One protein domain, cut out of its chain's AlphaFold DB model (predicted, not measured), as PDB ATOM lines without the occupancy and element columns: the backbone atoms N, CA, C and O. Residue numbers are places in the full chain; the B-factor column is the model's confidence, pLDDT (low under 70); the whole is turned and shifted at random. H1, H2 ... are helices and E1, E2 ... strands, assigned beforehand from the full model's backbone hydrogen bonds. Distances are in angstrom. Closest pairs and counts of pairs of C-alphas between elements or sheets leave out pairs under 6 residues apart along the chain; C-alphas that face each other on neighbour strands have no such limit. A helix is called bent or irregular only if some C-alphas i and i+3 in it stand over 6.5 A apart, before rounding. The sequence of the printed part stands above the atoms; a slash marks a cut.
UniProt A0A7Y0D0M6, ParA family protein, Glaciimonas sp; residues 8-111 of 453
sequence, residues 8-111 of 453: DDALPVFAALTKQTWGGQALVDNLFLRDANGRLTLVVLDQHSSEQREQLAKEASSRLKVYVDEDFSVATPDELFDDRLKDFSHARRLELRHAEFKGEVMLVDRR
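AT A GLANCE: This is residues 8 to 111 of the 453 residues of the protein "ParA family protein" of Glaciimonas sp (UniProt A0A7Y0D0M6). A strongly twisted sheet of four strands curls round H1, and H3 packs beside H1, running the opposite way. Short H2 sits at one end of H1, and H4 lies at the far side with the long link before it. The printed part has 104 residues, mixed in class, in the order H1 H2 E1 E2 H3 H4 E3 E4; the mixed sheet runs E2 E1 E4 E3. It is compact, with a radius of gyration of the C-alphas of 12.2 A, and rounded, spanning 34 by 29 by 27 A.

IN THESE COORDINATES: H1, residues 8 to 22, starts at C-alpha 8 (1.816, -43.441, 0.134) and is 22.5 A long; it is irregular, but only just, with C-alphas 8 and 11 6.9 A apart. H2 is residues 26 to 29, E1 31 to 34 and E2 40 to 43. H3, residues 50 to 67, is 21.6 A long and irregular, with C-alphas 63 and 66 9.3 A apart. H4 is residues 83 to 86 and E3 92 to 97, 15.8 A long. E4, residues 102 to 109, is 19.5 A long and ends at C-alpha 109 (12.157, -39.456, 8.385).

HOW THE PARTS SIT: H1 on one face of the sheet makes two layers, helix and sheet. Hairpin E1 and E2 has N 33 and O 41 at 2.8 A; hairpin E3 and E4 has N 94 and O 105 at 2.9 A. E4 bends by 59 degrees at residue 106 and is parallel to E1, N 32 and O 106 being 2.8 A apart. H1 and H3 touch, closest at the C-alphas of Ala 10 and Leu 64, 6.2 A, at a shallow tilt of 19 degrees, opposite ways. H1 touches H2 with residues 15 to 19 alone, closest at the C-alphas of Lys 19 and Ala 26, 6.8 A. H3 and H4 only graze the sheet. O i to N i+4 pairs are within hydrogen-bond range in 10 of 11 cases in H1 and 12 of 14 in H3; H2 and H4 are too short for such a pair.

THE WHOLE: The C-alphas farthest apart, of Phe 81 and Ala 99, are 34.1 A apart. The printed part has no cut, the link H3 to H4 is long, and no printed residue is under 70 in pLDDT.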
ATOM      1  N   ASP A   8       1.235 -43.887   1.406       93.81
ATOM      2  CA  ASP A   8       1.816 -43.441   0.134       93.81
ATOM      3  C   ASP A   8       1.171 -42.145  -0.389       93.81
ATOM      4  O   ASP A   8       1.804 -41.381  -1.118       93.81
ATOM      5  N   ASP A   9      -0.066 -41.856   0.029       95.38
ATOM      6  CA  ASP A   9      -0.806 -40.652  -0.359       95.38
ATOM      7  C   ASP A   9      -0.491 -39.465   0.561       95.38
ATOM      8  O   ASP A   9      -0.517 -38.314   0.125       95.38
ATOM      9  N   ALA A  10      -0.217 -39.730   1.842       96.88
ATOM     10  CA  ALA A  10      -0.192 -38.725   2.900       96.88
ATOM     11  C   ALA A  10       0.803 -37.597   2.616       96.88
ATOM     12  O   ALA A  10       0.422 -36.427   2.601       96.88
ATOM     13  N   LEU A  11       2.063 -37.930   2.330       97.44
ATOM     14  CA  LEU A  11       3.090 -36.919   2.069       97.44
ATOM     15  C   LEU A  11       2.802 -36.113   0.784       97.44
ATOM     16  O   LEU A  11       2.794 -34.883   0.863       97.44
ATOM     17  N   PRO A  12       2.483 -36.734  -0.372       97.31
ATOM     18  CA  PRO A  12       2.062 -35.988  -1.557       97.31
ATOM     19  C   PRO A  12       0.837 -35.094  -1.340       97.31
ATOM     20  O   PRO A  12       0.801 -33.971  -1.840       97.31
ATOM     21  N   VAL A  13      -0.168 -35.561  -0.595       97.12
ATOM     22  CA  VAL A  13      -1.367 -34.774  -0.277       97.12
ATOM     23  C   VAL A  13      -1.018 -33.577   0.609       97.12
ATOM     24  O   VAL A  13      -1.526 -32.480   0.369       97.12
ATOM     25  N   PHE A  14      -0.125 -33.749   1.589       97.75
ATOM     26  CA  PHE A  14       0.334 -32.638   2.424       97.75
ATOM     27  C   PHE A  14       1.141 -31.616   1.609       97.75
ATOM     28  O   PHE A  14       0.930 -30.408   1.729       97.75
ATOM     29  N   ALA A  15       2.014 -32.084   0.718       97.94
ATOM     30  CA  ALA A  15       2.784 -31.225  -0.177       97.94
ATOM     31  C   ALA A  15       1.878 -30.436  -1.140       97.94
ATOM     32  O   ALA A  15       2.062 -29.228  -1.311       97.94
ATOM     33  N   ALA A  16       0.855 -31.080  -1.717       97.25
ATOM     34  CA  ALA A  16      -0.155 -30.410  -2.540       97.25
ATOM     35  C   ALA A  16      -0.882 -29.309  -1.765       97.25
ATOM     36  O   ALA A  16      -1.031 -28.200  -2.278       97.25
ATOM     37  N   LEU A  17      -1.313 -29.612  -0.537       96.88
ATOM     38  CA  LEU A  17      -2.015 -28.663   0.319       96.88
ATOM     39  C   LEU A  17      -1.124 -27.462   0.660       96.88
ATOM     40  O   LEU A  17      -1.520 -26.322   0.447       96.88
ATOM     41  N   THR A  18       0.114 -27.717   1.082       97.00
ATOM     42  CA  THR A  18       1.096 -26.670   1.402       97.00
ATOM     43  C   THR A  18       1.348 -25.766   0.194       97.00
ATOM     44  O   THR A  18       1.270 -24.544   0.300       97.00
ATOM     45  N   LYS A  19       1.548 -26.352  -0.995       96.56
ATOM     46  CA  LYS A  19       1.726 -25.595  -2.242       96.56
ATOM     47  C   LYS A  19       0.492 -24.782  -2.626       96.56
ATOM     48  O   LYS A  19       0.637 -23.690  -3.169       96.56
ATOM     49  N   GLN A  20      -0.709 -25.307  -2.395       96.06
ATOM     50  CA  GLN A  20      -1.959 -24.609  -2.692       96.06
ATOM     51  C   GLN A  20      -2.167 -23.403  -1.769       96.06
ATOM     52  O   GLN A  20      -2.617 -22.358  -2.235       96.06
ATOM     53  N   THR A  21      -1.834 -23.548  -0.487       94.88
ATOM     54  CA  THR A  21      -2.102 -22.532   0.537       94.88
ATOM     55  C   THR A  21      -0.999 -21.474   0.601       94.88
ATOM     56  O   THR A  21      -1.309 -20.288   0.703       94.88
ATOM     57  N   TRP A  22       0.275 -21.869   0.502       95.56
ATOM     58  CA  TRP A  22       1.439 -20.984   0.694       95.56
ATOM     59  C   TRP A  22       2.347 -20.845  -0.538       95.56
ATOM     60  O   TRP A  22       3.291 -20.058  -0.538       95.56
ATOM     61  N   GLY A  23       2.053 -21.555  -1.628       93.75
ATOM     62  CA  GLY A  23       2.837 -21.500  -2.863       93.75
ATOM     63  C   GLY A  23       4.011 -22.482  -2.897       93.75
ATOM     64  O   GLY A  23       4.318 -23.178  -1.936       93.75
ATOM     65  N   GLY A  24       4.672 -22.570  -4.057       92.19
ATOM     66  CA  GLY A  24       5.756 -23.537  -4.281       92.19
ATOM     67  C   GLY A  24       7.020 -23.266  -3.463       92.19
ATOM     68  O   GLY A  24       7.686 -24.218  -3.073       92.19
ATOM     69  N   GLN A  25       7.317 -21.997  -3.167       93.12
ATOM     70  CA  GLN A  25       8.500 -21.610  -2.392       93.12
ATOM     71  C   GLN A  25       8.449 -22.157  -0.958       93.12
ATOM     72  O   GLN A  25       9.470 -22.572  -0.422       93.12
ATOM     73  N   ALA A  26       7.249 -22.286  -0.383       93.75
ATOM     74  CA  ALA A  26       7.069 -22.858   0.946       93.75
ATOM     75  C   ALA A  26       7.539 -24.320   1.050       93.75
ATOM     76  O   ALA A  26       7.869 -24.763   2.142       93.75
ATOM     77  N   LEU A  27       7.592 -25.077  -0.054       94.88
ATOM     78  CA  LEU A  27       8.125 -26.448  -0.057       94.88
ATOM     79  C   LEU A  27       9.659 -26.506  -0.053       94.88
ATOM     80  O   LEU A  27      10.223 -27.565   0.212       94.88
ATOM     81  N   VAL A  28      10.312 -25.394  -0.398       92.88
ATOM     82  CA  VAL A  28      11.773 -25.245  -0.412       92.88
ATOM     83  C   VAL A  28      12.254 -24.668   0.915       92.88
ATOM     84  O   VAL A  28      13.250 -25.134   1.459       92.88
ATOM     85  N   ASP A  29      11.524 -23.686   1.444       94.44
ATOM     86  CA  ASP A  29      11.893 -22.961   2.663       94.44
ATOM     87  C   ASP A  29      11.550 -23.734   3.948       94.44
ATOM     88  O   ASP A  29      12.024 -23.386   5.026       94.44
ATOM     89  N   ASN A  30      10.745 -24.793   3.840       96.38
ATOM     90  CA  ASN A  30      10.298 -25.624   4.955       96.38
ATOM     91  C   ASN A  30      10.574 -27.107   4.676       96.38
ATOM     92  O   ASN A  30      10.907 -27.501   3.556       96.38
ATOM     93  N   LEU A  31      10.396 -27.950   5.692       97.06
ATOM     94  CA  LEU A  31      10.575 -29.397   5.568       97.06
ATOM     95  C   LEU A  31       9.408 -30.163   6.183       97.06
ATOM     96  O   LEU A  31       8.697 -29.667   7.051       97.06
ATOM     97  N   PHE A  32       9.223 -31.400   5.747       97.94
ATOM     98  CA  PHE A  32       8.305 -32.341   6.369       97.94
ATOM     99  C   PHE A  32       9.069 -33.208   7.366       97.94
ATOM    100  O   PHE A  32      10.174 -33.669   7.092       97.94
ATOM    101  N   LEU A  33       8.463 -33.470   8.513       97.44
ATOM    102  CA  LEU A  33       8.910 -34.454   9.485       97.44
ATOM    103  C   LEU A  33       7.947 -35.637   9.437       97.44
ATOM    104  O   LEU A  33       6.746 -35.441   9.583       97.44
ATOM    105  N   ARG A  34       8.468 -36.853   9.268       96.56
ATOM    106  CA  ARG A  34       7.750 -38.100   9.537       96.56
ATOM    107  C   ARG A  34       8.257 -38.691  10.848       96.56
ATOM    108  O   ARG A  34       9.455 -38.914  10.993       96.56
ATOM    109  N   ASP A  35       7.367 -38.910  11.810       93.06
ATOM    110  CA  ASP A  35       7.723 -39.506  13.101       93.06
ATOM    111  C   ASP A  35       7.841 -41.043  13.034       93.06
ATOM    112  O   ASP A  35       7.508 -41.675  12.031       93.06
ATOM    113  N   ALA A  36       8.262 -41.657  14.143       90.50
ATOM    114  CA  ALA A  36       8.406 -43.111  14.271       90.50
ATOM    115  C   ALA A  36       7.111 -43.915  14.040       90.50
ATOM    116  O   ALA A  36       7.180 -45.113  13.769       90.50
ATOM    117  N   ASN A  37       5.943 -43.278  14.162       91.19
ATOM    118  CA  ASN A  37       4.637 -43.886  13.914       91.19
ATOM    119  C   ASN A  37       4.129 -43.619  12.485       91.19
ATOM    120  O   ASN A  37       3.053 -44.095  12.122       91.19
ATOM    121  N   GLY A  38       4.874 -42.858  11.677       92.81
ATOM    122  CA  GLY A  38       4.511 -42.481  10.314       92.81
ATOM    123  C   GLY A  38       3.629 -41.234  10.203       92.81
ATOM    124  O   GLY A  38       3.123 -40.964   9.111       92.81
ATOM    125  N   ARG A  39       3.427 -40.472  11.288       96.25
ATOM    126  CA  ARG A  39       2.691 -39.198  11.249       96.25
ATOM    127  C   ARG A  39       3.566 -38.092  10.685       96.25
ATOM    128  O   ARG A  39       4.778 -38.104  10.867       96.25
ATOM    129  N   LEU A  40       2.937 -37.142  10.008       98.12
ATOM    130  CA  LEU A  40       3.571 -36.028   9.330       98.12
ATOM    131  C   LEU A  40       3.341 -34.716  10.078       98.12
ATOM    132  O   LEU A  40       2.237 -34.432  10.541       98.12
ATOM    133  N   THR A  41       4.375 -33.887  10.074       98.25
ATOM    134  CA  THR A  41       4.337 -32.486  10.491       98.25
ATOM    135  C   THR A  41       5.035 -31.652   9.426       98.25
ATOM    136  O   THR A  41       6.132 -32.003   8.995       98.25
ATOM    137  N   LEU A  42       4.429 -30.546   8.997       98.00
ATOM    138  CA  LEU A  42       5.154 -29.512   8.264       98.00
ATOM    139  C   LEU A  42       5.916 -28.658   9.279       98.00
ATOM    140  O   LEU A  42       5.304 -27.997  10.121       98.00
ATOM    141  N   VAL A  43       7.243 -28.691   9.204       97.69
ATOM    142  CA  VAL A  43       8.131 -27.909  10.059       97.69
ATOM    143  C   VAL A  43       8.391 -26.562   9.404       97.69
ATOM    144  O   VAL A  43       9.032 -26.488   8.356       97.69
ATOM    145  N   VAL A  44       7.889 -25.508  10.037       96.25
ATOM    146  CA  VAL A  44       7.940 -24.138   9.532       96.25
ATOM    147  C   VAL A  44       9.221 -23.452  10.004       96.25
ATOM    148  O   VAL A  44       9.447 -23.316  11.208       96.25
ATOM    149  N   LEU A  45      10.052 -23.029   9.052       92.88
ATOM    150  CA  LEU A  45      11.340 -22.354   9.266       92.88
ATOM    151  C   LEU A  45      11.351 -20.914   8.732       92.88
ATOM    152  O   LEU A  45      12.282 -20.154   9.001       92.88
ATOM    153  N   ASP A  46      10.316 -20.533   7.989       86.12
ATOM    154  CA  ASP A  46      10.144 -19.210   7.403       86.12
ATOM    155  C   ASP A  46       9.242 -18.291   8.264       86.12
ATOM    156  O   ASP A  46       8.994 -18.538   9.445       86.12
ATOM    157  N   GLN A  47       8.780 -17.170   7.692       83.44
ATOM    158  CA  GLN A  47       8.050 -16.121   8.419       83.44
ATOM    159  C   GLN A  47       6.513 -16.260   8.398       83.44
ATOM    160  O   GLN A  47       5.814 -15.254   8.566       83.44
ATOM    161  N   HIS A  48       5.949 -17.458   8.203       89.25
ATOM    162  CA  HIS A  48       4.488 -17.621   8.255       89.25
ATOM    163  C   HIS A  48       3.912 -17.291   9.646       89.25
ATOM    164  O   HIS A  48       4.402 -17.738  10.687       89.25
ATOM    165  N   SER A  49       2.828 -16.507   9.672       89.88
ATOM    166  CA  SER A  49       2.174 -16.074  10.910       89.88
ATOM    167  C   SER A  49       1.461 -17.231  11.621       89.88
ATOM    168  O   SER A  49       1.107 -18.242  11.014       89.88
ATOM    169  N   SER A  50       1.184 -17.071  12.920       88.69
ATOM    170  CA  SER A  50       0.434 -18.077  13.690       88.69
ATOM    171  C   SER A  50      -0.938 -18.390  13.081       88.69
ATOM    172  O   SER A  50      -1.335 -19.549  13.058       88.69
ATOM    173  N   GLU A  51      -1.643 -17.386  12.551       91.25
ATOM    174  CA  GLU A  51      -2.959 -17.572  11.922       91.25
ATOM    175  C   GLU A  51      -2.860 -18.377  10.620       91.25
ATOM    176  O   GLU A  51      -3.682 -19.258  10.369       91.25
ATOM    177  N   GLN A  52      -1.829 -18.117   9.805       92.31
ATOM    178  CA  GLN A  52      -1.585 -18.868   8.569       92.31
ATOM    179  C   GLN A  52      -1.278 -20.339   8.870       92.31
ATOM    180  O   GLN A  52      -1.817 -21.225   8.204       92.31
ATOM    181  N   ARG A  53      -0.448 -20.597   9.891       94.50
ATOM    182  CA  ARG A  53      -0.126 -21.953  10.363       94.50
ATOM    183  C   ARG A  53      -1.365 -22.680  10.872       94.50
ATOM    184  O   ARG A  53      -1.609 -23.808  10.462       94.50
ATOM    185  N   GLU A  54      -2.189 -22.017  11.681       93.75
ATOM    186  CA  GLU A  54      -3.416 -22.608  12.224       93.75
ATOM    187  C   GLU A  54      -4.448 -22.928  11.126       93.75
ATOM    188  O   GLU A  54      -5.152 -23.939  11.201       93.75
ATOM    189  N   GLN A  55      -4.528 -22.103  10.075       94.38
ATOM    190  CA  GLN A  55      -5.369 -22.391   8.913       94.38
ATOM    191  C   GLN A  55      -4.908 -23.666   8.193       94.38
ATOM    192  O   GLN A  55      -5.720 -24.571   7.978       94.38
ATOM    193  N   LEU A  56      -3.620 -23.757   7.845       95.50
ATOM    194  CA  LEU A  56      -3.081 -24.933   7.159       95.50
ATOM    195  C   LEU A  56      -3.197 -26.190   8.030       95.50
ATOM    196  O   LEU A  56      -3.565 -27.243   7.517       95.50
ATOM    197  N   ALA A  57      -2.964 -26.073   9.340       95.75
ATOM    198  CA  ALA A  57      -3.116 -27.167  10.298       95.75
ATOM    199  C   ALA A  57      -4.542 -27.738  10.298       95.75
ATOM    200  O   ALA A  57      -4.732 -28.949  10.200       95.75
ATOM    201  N   LYS A  58      -5.573 -26.879  10.320       94.69
ATOM    202  CA  LYS A  58      -6.980 -27.318  10.249       94.69
ATOM    203  C   LYS A  58      -7.293 -28.048   8.942       94.69
ATOM    204  O   LYS A  58      -7.970 -29.080   8.954       94.69
ATOM    205  N   GLU A  59      -6.800 -27.533   7.818       94.75
ATOM    206  CA  GLU A  59      -6.975 -28.170   6.509       94.75
ATOM    207  C   GLU A  59      -6.235 -29.518   6.433       94.75
ATOM    208  O   GLU A  59      -6.798 -30.507   5.948       94.75
ATOM    209  N   ALA A  60      -5.015 -29.587   6.977       95.25
ATOM    210  CA  ALA A  60      -4.206 -30.797   7.052       95.25
ATOM    211  C   ALA A  60      -4.889 -31.868   7.913       95.25
ATOM    212  O   ALA A  60      -5.121 -32.973   7.427       95.25
ATOM    213  N   SER A  61      -5.321 -31.537   9.132       94.94
ATOM    214  CA  SER A  61      -6.036 -32.459  10.029       94.94
ATOM    215  C   SER A  61      -7.331 -32.987   9.408       94.94
ATOM    216  O   SER A  61      -7.616 -34.184   9.466       94.94
ATOM    217  N   SER A  62      -8.087 -32.131   8.711       93.56
ATOM    218  CA  SER A  62      -9.303 -32.551   8.003       93.56
ATOM    219  C   SER A  62      -9.016 -33.542   6.865       93.56
ATOM    220  O   SER A  62      -9.823 -34.443   6.607       93.56
ATOM    221  N   ARG A  63      -7.908 -33.357   6.139       93.88
ATOM    222  CA  ARG A  63      -7.610 -34.112   4.915       93.88
ATOM    223  C   ARG A  63      -6.781 -35.370   5.174       93.88
ATOM    224  O   ARG A  63      -7.121 -36.425   4.645       93.88
ATOM    225  N   LEU A  64      -5.740 -35.265   5.997       95.12
ATOM    226  CA  LEU A  64      -4.798 -36.339   6.324       95.12
ATOM    227  C   LEU A  64      -5.232 -37.185   7.528       95.12
ATOM    228  O   LEU A  64      -4.832 -38.346   7.626       95.12
ATOM    229  N   LYS A  65      -6.090 -36.652   8.408       93.81
ATOM    230  CA  LYS A  65      -6.642 -37.365   9.571       93.81
ATOM    231  C   LYS A  65      -5.533 -38.002  10.417       93.81
ATOM    232  O   LYS A  65      -4.683 -37.301  10.937       93.81
ATOM    233  N   VAL A  66      -5.509 -39.335  10.511       94.75
ATOM    234  CA  VAL A  66      -4.583 -40.115  11.351       94.75
ATOM    235  C   VAL A  66      -3.103 -39.949  10.991       94.75
ATOM    236  O   VAL A  66      -2.253 -40.345  11.784       94.75
ATOM    237  N   TYR A  67      -2.797 -39.396   9.813       96.56
ATOM    238  CA  TYR A  67      -1.428 -39.143   9.364       96.56
ATOM    239  C   TYR A  67      -0.861 -37.810   9.840       96.56
ATOM    240  O   TYR A  67       0.283 -37.522   9.519       96.56
ATOM    241  N   VAL A  68      -1.607 -37.001  10.588       96.56
ATOM    242  CA  VAL A  68      -1.080 -35.798  11.240       96.56
ATOM    243  C   VAL A  68      -1.576 -35.746  12.679       96.56
ATOM    244  O   VAL A  68      -2.598 -36.343  13.016       96.56
ATOM    245  N   ASP A  69      -0.837 -35.055  13.538       92.12
ATOM    246  CA  ASP A  69      -1.339 -34.704  14.861       92.12
ATOM    247  C   ASP A  69      -2.214 -33.445  14.763       92.12
ATOM    248  O   ASP A  69      -1.859 -32.511  14.042       92.12
ATOM    249  N   GLU A  70      -3.359 -33.410  15.448       84.06
ATOM    250  CA  GLU A  70      -4.271 -32.261  15.366       84.06
ATOM    251  C   GLU A  70      -3.613 -30.979  15.886       84.06
ATOM    252  O   GLU A  70      -3.813 -29.917  15.289       84.06
ATOM    253  N   ASP A  71      -2.783 -31.101  16.924       84.25
ATOM    254  CA  ASP A  71      -2.138 -29.970  17.591       84.25
ATOM    255  C   ASP A  71      -0.805 -29.582  16.925       84.25
ATOM    256  O   ASP A  71      -0.388 -28.427  17.000       84.25
ATOM    257  N   PHE A  72      -0.147 -30.527  16.237       90.62
ATOM    258  CA  PHE A  72       1.217 -30.361  15.704       90.62
ATOM    259  C   PHE A  72       1.369 -30.718  14.220       90.62
ATOM    260  O   PHE A  72       2.464 -31.041  13.760       90.62
ATOM    261  N   SER A  73       0.291 -30.664  13.435       95.00
ATOM    262  CA  SER A  73       0.363 -30.879  11.980       95.00
ATOM    263  C   SER A  73       1.230 -29.828  11.277       95.00
ATOM    264  O   SER A  73       1.909 -30.147  10.305       95.00
ATOM    265  N   VAL A  74       1.259 -28.594  11.787       97.06
ATOM    266  CA  VAL A  74       2.104 -27.495  11.301       97.06
ATOM    267  C   VAL A  74       2.753 -26.823  12.507       97.06
ATOM    268  O   VAL A  74       2.067 -26.165  13.285       97.06
ATOM    269  N   ALA A  75       4.064 -26.982  12.668       96.06
ATOM    270  CA  ALA A  75       4.777 -26.551  13.869       96.06
ATOM    271  C   ALA A  75       6.168 -26.001  13.540       96.06
ATOM    272  O   ALA A  75       6.730 -26.276  12.487       96.06
ATOM    273  N   THR A  76       6.733 -25.220  14.446       95.25
ATOM    274  CA  THR A  76       8.127 -24.760  14.399       95.25
ATOM    275  C   THR A  76       9.039 -25.732  15.157       95.25
ATOM    276  O   THR A  76       8.564 -26.461  16.032       95.25
ATOM    277  N   PRO A  77      10.359 -25.737  14.898       94.62
ATOM    278  CA  PRO A  77      11.307 -26.533  15.684       94.62
ATOM    279  C   PRO A  77      11.234 -26.274  17.196       94.62
ATOM    280  O   PRO A  77      11.392 -27.204  17.982       94.62
ATOM    281  N   ASP A  78      10.952 -25.030  17.600       92.75
ATOM    282  CA  ASP A  78      10.845 -24.640  19.011       92.75
ATOM    283  C   ASP A  78       9.600 -25.257  19.676       92.75
ATOM    284  O   ASP A  78       9.677 -25.731  20.807       92.75
ATOM    285  N   GLU A  79       8.464 -25.314  18.967       92.69
ATOM    286  CA  GLU A  79       7.235 -25.981  19.438       92.69
ATOM    287  C   GLU A  79       7.401 -27.510  19.523       92.69
ATOM    288  O   GLU A  79       6.761 -28.156  20.353       92.69
ATOM    289  N   LEU A  80       8.278 -28.085  18.692       92.38
ATOM    290  CA  LEU A  80       8.634 -29.509  18.704       92.38
ATOM    291  C   LEU A  80       9.783 -29.845  19.671       92.38
ATOM    292  O   LEU A  80      10.100 -31.022  19.841       92.38
ATOM    293  N   PHE A  81      10.397 -28.834  20.294       92.62
ATOM    294  CA  PHE A  81      11.577 -28.961  21.152       92.62
ATOM    295  C   PHE A  81      12.748 -29.700  20.478       92.62
ATOM    296  O   PHE A  81      13.424 -30.513  21.109       92.62
ATOM    297  N   ASP A  82      12.992 -29.436  19.188       90.56
ATOM    298  CA  ASP A  82      14.062 -30.093  18.433       90.56
ATOM    299  C   ASP A  82      14.791 -29.137  17.481       90.56
ATOM    300  O   ASP A  82      14.418 -28.960  16.320       90.56
ATOM    301  N   ASP A  83      15.888 -28.557  17.972       90.69
ATOM    302  CA  ASP A  83      16.720 -27.615  17.220       90.69
ATOM    303  C   ASP A  83      17.360 -28.220  15.962       90.69
ATOM    304  O   ASP A  83      17.682 -27.477  15.035       90.69
ATOM    305  N   ARG A  84      17.510 -29.550  15.871       88.94
ATOM    306  CA  ARG A  84      18.105 -30.203  14.686       88.94
ATOM    307  C   ARG A  84      17.246 -30.009  13.442       88.94
ATOM    308  O   ARG A  84      17.766 -30.000  12.333       88.94
ATOM    309  N   LEU A  85      15.940 -29.799  13.621       92.06
ATOM    310  CA  LEU A  85      15.011 -29.517  12.528       92.06
ATOM    311  C   LEU A  85      15.229 -28.135  11.888       92.06
ATOM    312  O   LEU A  85      14.619 -27.851  10.863       92.06
ATOM    313  N   LYS A  86      16.089 -27.281  12.461       92.06
ATOM    314  CA  LYS A  86      16.532 -26.025  11.832       92.06
ATOM    315  C   LYS A  86      17.576 -26.259  10.735       92.06
ATOM    316  O   LYS A  86      17.801 -25.369   9.921       92.06
ATOM    317  N   ASP A  87      18.216 -27.430  10.715       88.44
ATOM    318  CA  ASP A  87      19.274 -27.770   9.770       88.44
ATOM    319  C   ASP A  87      18.786 -28.778   8.718       88.44
ATOM    320  O   ASP A  87      18.533 -29.950   9.007       88.44
ATOM    321  N   PHE A  88      18.712 -28.312   7.468       87.94
ATOM    322  CA  PHE A  88      18.322 -29.110   6.306       87.94
ATOM    323  C   PHE A  88      19.292 -30.254   5.990       87.94
ATOM    324  O   PHE A  88      18.912 -31.148   5.236       87.94
ATOM    325  N   SER A  89      20.505 -30.271   6.555       84.81
ATOM    326  CA  SER A  89      21.453 -31.378   6.373       84.81
ATOM    327  C   SER A  89      20.893 -32.729   6.851       84.81
ATOM    328  O   SER A  89      21.247 -33.775   6.307       84.81
ATOM    329  N   HIS A  90      19.947 -32.706   7.799       83.81
ATOM    330  CA  HIS A  90      19.250 -33.888   8.314       83.81
ATOM    331  C   HIS A  90      18.047 -34.306   7.451       83.81
ATOM    332  O   HIS A  90      17.438 -35.350   7.703       83.81
ATOM    333  N   ALA A  91      17.659 -33.493   6.465       89.50
ATOM    334  CA  ALA A  91      16.523 -33.752   5.596       89.50
ATOM    335  C   ALA A  91      16.976 -34.365   4.268       89.50
ATOM    336  O   ALA A  91      17.934 -33.930   3.631       89.50
ATOM    337  N   ARG A  92      16.222 -35.354   3.796       88.88
ATOM    338  CA  ARG A  92      16.395 -35.948   2.474       88.88
ATOM    339  C   ARG A  92      15.505 -35.239   1.464       88.88
ATOM    340  O   ARG A  92      14.316 -35.049   1.710       88.88
ATOM    341  N   ARG A  93      16.061 -34.916   0.299       91.12
ATOM    342  CA  ARG A  93      15.269 -34.475  -0.851       91.12
ATOM    343  C   ARG A  93      14.579 -35.674  -1.491       91.12
ATOM    344  O   ARG A  93      15.243 -36.641  -1.853       91.12
ATOM    345  N   LEU A  94      13.259 -35.612  -1.630       91.44
ATOM    346  CA  LEU A  94      12.455 -36.658  -2.257       91.44
ATOM    347  C   LEU A  94      11.680 -36.100  -3.443       91.44
ATOM    348  O   LEU A  94      10.905 -35.156  -3.289       91.44
ATOM    349  N   GLU A  95      11.837 -36.729  -4.607       91.12
ATOM    350  CA  GLU A  95      10.986 -36.471  -5.766       91.12
ATOM    351  C   GLU A  95       9.674 -37.255  -5.624       91.12
ATOM    352  O   GLU A  95       9.649 -38.488  -5.618       91.12
ATOM    353  N   LEU A  96       8.556 -36.542  -5.515       92.62
ATOM    354  CA  LEU A  96       7.230 -37.135  -5.408       92.62
ATOM    355  C   LEU A  96       6.554 -37.170  -6.777       92.62
ATOM    356  O   LEU A  96       6.442 -36.154  -7.466       92.62
ATOM    357  N   ARG A  97       6.037 -38.345  -7.148       90.31
ATOM    358  CA  ARG A  97       5.264 -38.563  -8.377       90.31
ATOM    359  C   ARG A  97       3.903 -39.153  -8.039       90.31
ATOM    360  O   ARG A  97       3.701 -40.359  -8.098       90.31
ATOM    361  N   HIS A  98       2.958 -38.283  -7.703       93.62
ATOM    362  CA  HIS A  98       1.606 -38.661  -7.316       93.62
ATOM    363  C   HIS A  98       0.555 -37.934  -8.170       93.62
ATOM    364  O   HIS A  98       0.840 -36.922  -8.813       93.62
ATOM    365  N   ALA A  99      -0.680 -38.444  -8.194       91.75
ATOM    366  CA  ALA A  99      -1.775 -37.817  -8.938       91.75
ATOM    367  C   ALA A  99      -2.098 -36.401  -8.423       91.75
ATOM    368  O   ALA A  99      -2.450 -35.522  -9.205       91.75
ATOM    369  N   GLU A 100      -1.949 -36.187  -7.113       91.38
ATOM    370  CA  GLU A 100      -2.223 -34.910  -6.437       91.38
ATOM    371  C   GLU A 100      -1.036 -33.941  -6.451       91.38
ATOM    372  O   GLU A 100      -1.222 -32.726  -6.429       91.38
ATOM    373  N   PHE A 101       0.188 -34.470  -6.480       94.94
ATOM    374  CA  PHE A 101       1.398 -33.669  -6.372       94.94
ATOM    375  C   PHE A 101       2.540 -34.271  -7.181       94.94
ATOM    376  O   PHE A 101       2.820 -35.467  -7.098       94.94
ATOM    377  N   LYS A 102       3.221 -33.406  -7.932       95.19
ATOM    378  CA  LYS A 102       4.485 -33.703  -8.599       95.19
ATOM    379  C   LYS A 102       5.478 -32.600  -8.273       95.19
ATOM    380  O   LYS A 102       5.179 -31.427  -8.518       95.19
ATOM    381  N   GLY A 103       6.624 -32.975  -7.726       93.44
ATOM    382  CA  GLY A 103       7.666 -32.043  -7.314       93.44
ATOM    383  C   GLY A 103       8.522 -32.611  -6.195       93.44
ATOM    384  O   GLY A 103       8.318 -33.743  -5.759       93.44
ATOM    385  N   GLU A 104       9.466 -31.810  -5.731       94.50
ATOM    386  CA  GLU A 104      10.387 -32.193  -4.669       94.50
ATOM    387  C   GLU A 104       9.919 -31.669  -3.313       94.50
ATOM    388  O   GLU A 104       9.279 -30.616  -3.224       94.50
ATOM    389  N   VAL A 105      10.253 -32.411  -2.261       96.00
ATOM    390  CA  VAL A 105      10.096 -31.984  -0.869       96.00
ATOM    391  C   VAL A 105      11.328 -32.371  -0.061       96.00
ATOM    392  O   VAL A 105      12.026 -33.327  -0.403       96.00
ATOM    393  N   MET A 106      11.566 -31.664   1.041       95.81
ATOM    394  CA  MET A 106      12.548 -32.059   2.050       95.81
ATOM    395  C   MET A 106      11.843 -32.865   3.144       95.81
ATOM    396  O   MET A 106      10.844 -32.403   3.693       95.81
ATOM    397  N   LEU A 107      12.331 -34.069   3.449       95.81
ATOM    398  CA  LEU A 107      11.766 -34.962   4.462       95.81
ATOM    399  C   LEU A 107      12.826 -35.366   5.490       95.81
ATOM    400  O   LEU A 107      13.835 -35.975   5.143       95.81
ATOM    401  N   VAL A 108      12.545 -35.120   6.764       95.19
ATOM    402  CA  VAL A 108      13.200 -35.781   7.894       95.19
ATOM    403  C   VAL A 108      12.348 -36.994   8.266       95.19
ATOM    404  O   VAL A 108      11.216 -36.835   8.714       95.19
ATOM    405  N   ASP A 109      12.859 -38.205   8.060       93.00
ATOM    406  CA  ASP A 109      12.157 -39.456   8.385       93.00
ATOM    407  C   ASP A 109      12.750 -40.056   9.667       93.00
ATOM    408  O   ASP A 109      13.933 -40.381   9.712       93.00
ATOM    409  N   ARG A 110      11.964 -40.169  10.741       90.38
ATOM    410  CA  ARG A 110      12.423 -40.734  12.018       90.38
ATOM    411  C   ARG A 110      11.972 -42.173  12.133       90.38
ATOM    412  O   ARG A 110      10.783 -42.463  12.103       90.38
ATOM    413  N   ARG A 111      12.926 -43.074  12.348       86.38
ATOM    414  CA  ARG A 111      12.670 -44.512  12.425       86.38
ATOM    415  C   ARG A 111      13.206 -45.085  13.728       86.38
ATOM    416  O   ARG A 111      14.309 -44.750  14.140       86.38
TER     417      ARG A 111